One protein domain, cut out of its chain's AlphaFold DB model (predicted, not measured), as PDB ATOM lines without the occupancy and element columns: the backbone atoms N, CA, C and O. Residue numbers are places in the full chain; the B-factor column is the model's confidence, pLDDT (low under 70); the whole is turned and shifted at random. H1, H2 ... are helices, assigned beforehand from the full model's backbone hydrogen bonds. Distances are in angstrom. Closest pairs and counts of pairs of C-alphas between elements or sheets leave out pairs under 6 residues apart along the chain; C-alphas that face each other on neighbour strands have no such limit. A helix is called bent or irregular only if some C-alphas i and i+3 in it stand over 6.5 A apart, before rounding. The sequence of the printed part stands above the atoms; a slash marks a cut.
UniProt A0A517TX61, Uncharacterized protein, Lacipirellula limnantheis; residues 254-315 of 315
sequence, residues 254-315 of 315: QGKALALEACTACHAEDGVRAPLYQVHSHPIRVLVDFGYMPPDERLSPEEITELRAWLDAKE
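This is residues 254 to 315 of the 315 residues of an uncharacterized protein of Lacipirellula limnantheis (UniProt A0A517TX61). Two helices of equal residue count, H2 and H3, lie side by side and run opposite ways without clearly touching, and a short helix, H1, is set off from both, so that the three centres make a triangle rather than a tight bundle. The unnamed stretches do much of the joining: residues 268 to 277 loop out past H1 and fold back to H2, and residues 290 to 300 swing round from the last residue of H2 to the first of H3. The printed part has 62 residues with three named helices in the order H1, H2, H3 and no named strand; helices hold 31 of the residues, and the class is all helix. It is compact, with a radius of gyration of the C-alphas of 10.7 A, and rounded, spanning 28 by 26 by 18 A.

After residues 254 to 260 comes H1, residues 261 to 267, which touches no helix. H2, residues 278 to 289, follows by a short link of 10 residues, yet H1 and H2 are apart. H3, residues 301 to 312, is apart from H1, but only just, with the closest C-alphas 8.2 A from each other. H2 and H3 are close but not clearly touching, with 2 pairs of C-alphas within 8 A. Their closest C-alphas are those of Ser 281 and Leu 311, 6.0 A apart, and their centres are 11.6 A apart. Their lines stand at a shallow tilt of 33 degrees, only just short of steep, and they run opposite ways. In H3 every O i to N i+4 pair is within hydrogen-bond range, against 2 of 3 in H1 and 6 of 8 in H2.

H1 runs from Glu 261, C-alpha at (45.293, -1.053, 35.648), to His 267. H2 runs from Gln 278, C-alpha at (53.992, 12.035, 38.815), to Asp 289, 16.4 A from first to last C-alpha. It is irregular: C-alphas 279 and 282 are 7.7 A apart, where about 5 A belongs to a regular helix, and its line is a rough one. H3 runs from Pro 301 to Asp 312, 16.3 A, with C-alpha 312 at (46.017, 16.524, 40.179).

The C-alphas farthest apart are those of Asp 296 and Glu 315, 30.3 A, while the first and last printed C-alphas, Gln 254 and Glu 315, are 9.5 A apart. The link from H2 to H3, 11 residues, is long. The printed part has no cut and ends at residue 315, the chain's last residue. The mean pLDDT of the printed part is 90.5, and residues 314 to 315 are under 70.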
ATOM      1  N   GLN A 254      60.483  11.735  41.999       92.56
ATOM      2  CA  GLN A 254      59.547  11.110  41.063       92.56
ATOM      3  C   GLN A 254      58.074  11.331  41.449       92.56
ATOM      4  O   GLN A 254      57.211  11.397  40.572       92.56
ATOM      5  N   GLY A 255      57.790  11.468  42.748       93.94
ATOM      6  CA  GLY A 255      56.430  11.439  43.292       93.94
ATOM      7  C   GLY A 255      55.845  10.022  43.296       93.94
ATOM      8  O   GLY A 255      56.580   9.030  43.251       93.94
ATOM      9  N   LYS A 256      54.517   9.908  43.355       94.88
ATOM     10  CA  LYS A 256      53.823   8.611  43.317       94.88
ATOM     11  C   LYS A 256      53.972   7.913  41.973       94.88
ATOM     12  O   LYS A 256      53.961   8.561  40.931       94.88
ATOM     13  N   ALA A 257      54.033   6.583  42.007       95.12
ATOM     14  CA  ALA A 257      53.871   5.749  40.821       95.12
ATOM     15  C   ALA A 257      52.396   5.701  40.385       95.12
ATOM     16  O   ALA A 257      51.484   5.769  41.218       95.12
ATOM     17  N   LEU A 258      52.160   5.588  39.079       95.12
ATOM     18  CA  LEU A 258      50.837   5.399  38.498       95.12
ATOM     19  C   LEU A 258      50.403   3.944  38.687       95.12
ATOM     20  O   LEU A 258      51.099   3.028  38.257       95.12
ATOM     21  N   ALA A 259      49.247   3.743  39.314       94.19
ATOM     22  CA  ALA A 259      48.729   2.416  39.653       94.19
ATOM     23  C   ALA A 259      47.483   2.006  38.845       94.19
ATOM     24  O   ALA A 259      46.893   0.969  39.127       94.19
ATOM     25  N   LEU A 260      47.084   2.806  37.848       94.00
ATOM     26  CA  LEU A 260      45.923   2.520  37.006       94.00
ATOM     27  C   LEU A 260      46.140   1.218  36.211       94.00
ATOM     28  O   LEU A 260      47.182   1.055  35.569       94.00
ATOM     29  N   GLU A 261      45.172   0.297  36.238       90.75
ATOM     30  CA  GLU A 261      45.293  -1.053  35.648       90.75
ATOM     31  C   GLU A 261      45.670  -1.006  34.158       90.75
ATOM     32  O   GLU A 261      46.653  -1.628  33.748       90.75
ATOM     33  N   ALA A 262      44.980  -0.172  33.373       90.44
ATOM     34  CA  ALA A 262      45.260   0.015  31.948       90.44
ATOM     35  C   ALA A 262      46.695   0.497  31.654       90.44
ATOM     36  O   ALA A 262      47.238   0.239  30.581       90.44
ATOM     37  N   CYS A 263      47.339   1.189  32.600       92.19
ATOM     38  CA  CYS A 263      48.703   1.689  32.438       92.19
ATOM     39  C   CYS A 263      49.748   0.696  32.959       92.19
ATOM     40  O   CYS A 263      50.797   0.514  32.338       92.19
ATOM     41  N   THR A 264      49.471   0.035  34.084       93.38
ATOM     42  CA  THR A 264      50.422  -0.883  34.736       93.38
ATOM     43  C   THR A 264      50.666  -2.159  33.934       93.38
ATOM     44  O   THR A 264      51.734  -2.747  34.071       93.38
ATOM     45  N   ALA A 265      49.778  -2.520  33.001       89.38
ATOM     46  CA  ALA A 265      50.028  -3.586  32.027       89.38
ATOM     47  C   ALA A 265      51.356  -3.410  31.252       89.38
ATOM     48  O   ALA A 265      52.056  -4.385  30.985       89.38
ATOM     49  N   CYS A 266      51.730  -2.165  30.930       88.62
ATOM     50  CA  CYS A 266      52.992  -1.832  30.257       88.62
ATOM     51  C   CYS A 266      54.020  -1.184  31.197       88.62
ATOM     52  O   CYS A 266      55.227  -1.318  30.974       88.62
ATOM     53  N   HIS A 267      53.538  -0.482  32.225       92.00
ATOM     54  CA  HIS A 267      54.321   0.367  33.122       92.00
ATOM     55  C   HIS A 267      54.448  -0.199  34.548       92.00
ATOM     56  O   HIS A 267      54.602   0.550  35.507       92.00
ATOM     57  N   ALA A 268      54.372  -1.517  34.723       91.38
ATOM     58  CA  ALA A 268      54.831  -2.161  35.954       91.38
ATOM     59  C   ALA A 268      56.368  -2.089  36.082       91.38
ATOM     60  O   ALA A 268      57.074  -1.733  35.135       91.38
ATOM     61  N   GLU A 269      56.901  -2.454  37.249       88.56
ATOM     62  CA  GLU A 269      58.349  -2.499  37.515       88.56
ATOM     63  C   GLU A 269      59.085  -3.451  36.553       88.56
ATOM     64  O   GLU A 269      60.116  -3.101  35.970       88.56
ATOM     65  N   ASP A 270      58.491  -4.615  36.300       86.19
ATOM     66  CA  ASP A 270      58.910  -5.611  35.311       86.19
ATOM     67  C   ASP A 270      58.251  -5.410  33.931       86.19
ATOM     68  O   ASP A 270      58.430  -6.216  33.017       86.19
ATOM     69  N   GLY A 271      57.517  -4.307  33.760       84.81
ATOM     70  CA  GLY A 271      56.831  -3.948  32.528       84.81
ATOM     71  C   GLY A 271      57.782  -3.526  31.405       84.81
ATOM     72  O   GLY A 271      58.892  -3.019  31.612       84.81
ATOM     73  N   VAL A 272      57.308  -3.675  30.167       83.62
ATOM     74  CA  VAL A 272      58.079  -3.380  28.948       83.62
ATOM     75  C   VAL A 272      58.406  -1.891  28.751       83.62
ATOM     76  O   VAL A 272      59.318  -1.576  27.988       83.62
ATOM     77  N   ARG A 273      57.707  -0.966  29.429       84.56
ATOM     78  CA  ARG A 273      57.859   0.498  29.269       84.56
ATOM     79  C   ARG A 273      58.272   1.251  30.547       84.56
ATOM     80  O   ARG A 273      58.252   2.476  30.535       84.56
ATOM     81  N   ALA A 274      58.684   0.530  31.596       87.56
ATOM     82  CA  ALA A 274      59.046   1.046  32.929       87.56
ATOM     83  C   ALA A 274      57.917   1.804  33.667       87.56
ATOM     84  O   ALA A 274      56.962   2.266  33.040       87.56
ATOM     85  N   PRO A 275      58.008   1.961  35.000       92.62
ATOM     86  CA  PRO A 275      57.015   2.708  35.761       92.62
ATOM     87  C   PRO A 275      56.863   4.174  35.363       92.62
ATOM     88  O   PRO A 275      57.834   4.891  35.109       92.62
ATOM     89  N   LEU A 276      55.612   4.633  35.369       93.75
ATOM     90  CA  LEU A 276      55.266   6.043  35.256       93.75
ATOM     91  C   LEU A 276      55.081   6.647  36.644       93.75
ATOM     92  O   LEU A 276      54.424   6.059  37.498       93.75
ATOM     93  N   TYR A 277      55.623   7.842  36.846       95.06
ATOM     94  CA  TYR A 277      55.534   8.585  38.095       95.06
ATOM     95  C   TYR A 277      54.953   9.977  37.850       95.06
ATOM     96  O   TYR A 277      54.857  10.420  36.704       95.06
ATOM     97  N   GLN A 278      54.576  10.689  38.911       94.06
ATOM     98  CA  GLN A 278      53.992  12.035  38.815       94.06
ATOM     99  C   GLN A 278      54.910  13.058  38.134       94.06
ATOM    100  O   GLN A 278      54.421  13.983  37.483       94.06
ATOM    101  N   VAL A 279      56.231  12.867  38.191       92.44
ATOM    102  CA  VAL A 279      57.191  13.669  37.411       92.44
ATOM    103  C   VAL A 279      56.986  13.551  35.889       92.44
ATOM    104  O   VAL A 279      57.412  14.430  35.147       92.44
ATOM    105  N   HIS A 280      56.279  12.516  35.417       92.31
ATOM    106  CA  HIS A 280      55.862  12.327  34.021       92.31
ATOM    107  C   HIS A 280      54.424  12.816  33.754       92.31
ATOM    108  O   HIS A 280      53.843  12.504  32.715       92.31
ATOM    109  N   SER A 281      53.801  13.555  34.677       91.88
ATOM    110  CA  SER A 281      52.397  13.979  34.552       91.88
ATOM    111  C   SER A 281      52.113  14.736  33.253       91.88
ATOM    112  O   SER A 281      51.080  14.506  32.623       91.88
ATOM    113  N   HIS A 282      53.033  15.596  32.810       87.44
ATOM    114  CA  HIS A 282      52.872  16.344  31.570       87.44
ATOM    115  C   HIS A 282      52.783  15.448  30.318       87.44
ATOM    116  O   HIS A 282      51.753  15.514  29.635       87.44
ATOM    117  N   PRO A 283      53.778  14.598  29.991       88.19
ATOM    118  CA  PRO A 283      53.655  13.709  28.840       88.19
ATOM    119  C   PRO A 283      52.492  12.723  28.977       88.19
ATOM    120  O   PRO A 283      51.867  12.426  27.966       88.19
ATOM    121  N   ILE A 284      52.122  12.284  30.188       91.88
ATOM    122  CA  ILE A 284      50.924  11.447  30.385       91.88
ATOM    123  C   ILE A 284      49.662  12.183  29.913       91.88
ATOM    124  O   ILE A 284      48.910  11.640  29.107       91.88
ATOM    125  N   ARG A 285      49.446  13.433  30.352       91.38
ATOM    126  CA  ARG A 285      48.290  14.250  29.928       91.38
ATOM    127  C   ARG A 285      48.213  14.370  28.411       91.38
ATOM    128  O   ARG A 285      47.140  14.199  27.843       91.38
ATOM    129  N   VAL A 286      49.345  14.655  27.770       86.94
ATOM    130  CA  VAL A 286      49.426  14.823  26.314       86.94
ATOM    131  C   VAL A 286      49.161  13.494  25.609       86.94
ATOM    132  O   VAL A 286      48.241  13.398  24.806       86.94
ATOM    133  N   LEU A 287      49.931  12.449  25.909       88.88
ATOM    134  CA  LEU A 287      49.850  11.183  25.180       88.88
ATOM    135  C   LEU A 287      48.485  10.508  25.344       88.88
ATOM    136  O   LEU A 287      47.975   9.950  24.373       88.88
ATOM    137  N   VAL A 288      47.861  10.608  26.519       92.25
ATOM    138  CA  VAL A 288      46.504  10.089  26.728       92.25
ATOM    139  C   VAL A 288      45.475  10.925  25.977       92.25
ATOM    140  O   VAL A 288      44.649  10.370  25.257       92.25
ATOM    141  N   ASP A 289      45.540  12.257  26.072       90.56
ATOM    142  CA  ASP A 289      44.551  13.106  25.407       90.56
ATOM    143  C   ASP A 289      44.593  12.985  23.880       90.56
ATOM    144  O   ASP A 289      43.553  13.027  23.228       90.56
ATOM    145  N   PHE A 290      45.769  12.761  23.299       87.38
ATOM    146  CA  PHE A 290      45.921  12.530  21.862       87.38
ATOM    147  C   PHE A 290      45.693  11.068  21.437       87.38
ATOM    148  O   PHE A 290      45.788  10.754  20.250       87.38
ATOM    149  N   GLY A 291      45.350  10.179  22.376       88.06
ATOM    150  CA  GLY A 291      45.053   8.772  22.097       88.06
ATOM    151  C   GLY A 291      46.276   7.939  21.710       88.06
ATOM    152  O   GLY A 291      46.130   6.944  21.007       88.06
ATOM    153  N   TYR A 292      47.472   8.356  22.129       86.06
ATOM    154  CA  TYR A 292      48.716   7.598  21.971       86.06
ATOM    155  C   TYR A 292      48.969   6.627  23.126       86.06
ATOM    156  O   TYR A 292      49.765   5.698  22.987       86.06
ATOM    157  N   MET A 293      48.311   6.841  24.266       88.69
ATOM    158  CA  MET A 293      48.354   5.947  25.417       88.69
ATOM    159  C   MET A 293      46.944   5.737  25.994       88.69
ATOM    160  O   MET A 293      46.253   6.728  26.242       88.69
ATOM    161  N   PRO A 294      46.527   4.485  26.267       89.50
ATOM    162  CA  PRO A 294      47.157   3.230  25.843       89.50
ATOM    163  C   PRO A 294      47.215   3.092  24.307       89.50
ATOM    164  O   PRO A 294      46.411   3.707  23.608       89.50
ATOM    165  N   PRO A 295      48.162   2.307  23.761       82.50
ATOM    166  CA  PRO A 295      48.308   2.149  22.312       82.50
ATOM    167  C   PRO A 295      47.189   1.313  21.671       82.50
ATOM    168  O   PRO A 295      46.856   1.537  20.510       82.50
ATOM    169  N   ASP A 296      46.616   0.361  22.413       84.06
ATOM    170  CA  ASP A 296      45.666  -0.620  21.869       84.06
ATOM    171  C   ASP A 296      44.199  -0.210  22.057       84.06
ATOM    172  O   ASP A 296      43.331  -0.593  21.271       84.06
ATOM    173  N   GLU A 297      43.908   0.583  23.087       86.56
ATOM    174  CA  GLU A 297      42.556   1.030  23.403       86.56
ATOM    175  C   GLU A 297      42.555   2.373  24.128       86.56
ATOM    176  O   GLU A 297      43.529   2.765  24.766       86.56
ATOM    177  N   ARG A 298      41.438   3.097  24.023       90.62
ATOM    178  CA  ARG A 298      41.243   4.348  24.759       90.62
ATOM    179  C   ARG A 298      40.751   4.047  26.164       90.62
ATOM    180  O   ARG A 298      39.912   3.168  26.335       90.62
ATOM    181  N   LEU A 299      41.191   4.858  27.122       94.38
ATOM    182  CA  LEU A 299      40.652   4.828  28.477       94.38
ATOM    183  C   LEU A 299      39.152   5.153  28.477       94.38
ATOM    184  O   LEU A 299      38.686   6.049  27.766       94.38
ATOM    185  N   SER A 300      38.414   4.433  29.310       94.69
ATOM    186  CA  SER A 300      37.022   4.722  29.640       94.69
ATOM    187  C   SER A 300      36.880   6.056  30.395       94.69
ATOM    188  O   SER A 300      37.846   6.550  30.987       94.69
ATOM    189  N   PRO A 301      35.683   6.671  30.418       95.44
ATOM    190  CA  PRO A 301      35.436   7.882  31.205       95.44
ATOM    191  C   PRO A 301      35.785   7.738  32.696       95.44
ATOM    192  O   PRO A 301      36.271   8.688  33.322       95.44
ATOM    193  N   GLU A 302      35.557   6.556  33.266       96.25
ATOM    194  CA  GLU A 302      35.893   6.219  34.646       96.25
ATOM    195  C   GLU A 302      37.414   6.224  34.862       96.25
ATOM    196  O   GLU A 302      37.901   6.897  35.772       96.25
ATOM    197  N   GLU A 303      38.170   5.573  33.975       96.19
ATOM    198  CA  GLU A 303      39.639   5.550  34.017       96.19
ATOM    199  C   GLU A 303      40.249   6.939  33.786       96.19
ATOM    200  O   GLU A 303      41.217   7.306  34.450       96.19
ATOM    201  N   ILE A 304      39.667   7.755  32.900       96.94
ATOM    202  CA  ILE A 304      40.074   9.159  32.716       96.94
ATOM    203  C   ILE A 304      39.859   9.964  34.001       96.94
ATOM    204  O   ILE A 304      40.690  10.808  34.348       96.94
ATOM    205  N   THR A 305      38.763   9.714  34.720       96.12
ATOM    206  CA  THR A 305      38.475  10.384  35.995       96.12
ATOM    207  C   THR A 305      39.490   9.988  37.067       96.12
ATOM    208  O   THR A 305      40.013  10.860  37.765       96.12
ATOM    209  N   GLU A 306      39.812   8.698  37.167       96.19
ATOM    210  CA  GLU A 306      40.832   8.188  38.089       96.19
ATOM    211  C   GLU A 306      42.221   8.750  37.763       96.19
ATOM    212  O   GLU A 306      42.905   9.284  38.644       96.19
ATOM    213  N   LEU A 307      42.611   8.714  36.486       96.38
ATOM    214  CA  LEU A 307      43.878   9.262  36.021       96.38
ATOM    215  C   LEU A 307      43.983  10.757  36.329       96.38
ATOM    216  O   LEU A 307      45.017  11.214  36.816       96.38
ATOM    217  N   ARG A 308      42.916  11.528  36.090       95.38
ATOM    218  CA  ARG A 308      42.883  12.959  36.412       95.38
ATOM    219  C   ARG A 308      43.090  13.200  37.905       95.38
ATOM    220  O   ARG A 308      43.919  14.028  38.266       95.38
ATOM    221  N   ALA A 309      42.392  12.455  38.761       95.12
ATOM    222  CA  ALA A 309      42.550  12.574  40.208       95.12
ATOM    223  C   ALA A 309      43.996  12.287  40.655       95.12
ATOM    224  O   ALA A 309      44.528  12.997  41.508       95.12
ATOM    225  N   TRP A 310      44.653  11.294  40.047       95.56
ATOM    226  CA  TRP A 310      46.064  10.996  40.302       95.56
ATOM    227  C   TRP A 310      47.009  12.098  39.792       95.56
ATOM    228  O   TRP A 310      47.946  12.477  40.494       95.56
ATOM    229  N   LEU A 311      46.746  12.647  38.600       93.12
ATOM    230  CA  LEU A 311      47.534  13.725  37.989       93.12
ATOM    231  C   LEU A 311      47.406  15.066  38.730       93.12
ATOM    232  O   LEU A 311      48.306  15.903  38.626       93.12
ATOM    233  N   ASP A 312      46.290  15.295  39.421       90.81
ATOM    234  CA  ASP A 312      46.017  16.524  40.179       90.81
ATOM    235  C   ASP A 312      46.461  16.423  41.650       90.81
ATOM    236  O   ASP A 312      46.567  17.439  42.347       90.81
ATOM    237  N   ALA A 313      46.749  15.212  42.138       89.69
ATOM    238  CA  ALA A 313      47.292  14.999  43.473       89.69
ATOM    239  C   ALA A 313      48.712  15.585  43.558       89.69
ATOM    240  O   ALA A 313      49.630  15.119  42.891       89.69
ATOM    241  N   LYS A 314      48.906  16.613  44.389       69.88
ATOM    242  CA  LYS A 314      50.234  17.182  44.658       69.88
ATOM    243  C   LYS A 314      50.909  16.407  45.784       69.88
ATOM    244  O   LYS A 314      50.353  16.366  46.881       69.88
ATOM    245  N   GLU A 315      52.095  15.866  45.521       64.94
ATOM    246  CA  GLU A 315      53.001  15.294  46.530       64.94
ATOM    247  C   GLU A 315      54.422  15.825  46.388       64.94
ATOM    248  O   GLU A 315      54.859  16.037  45.234       64.94
TER     249      GLU A 315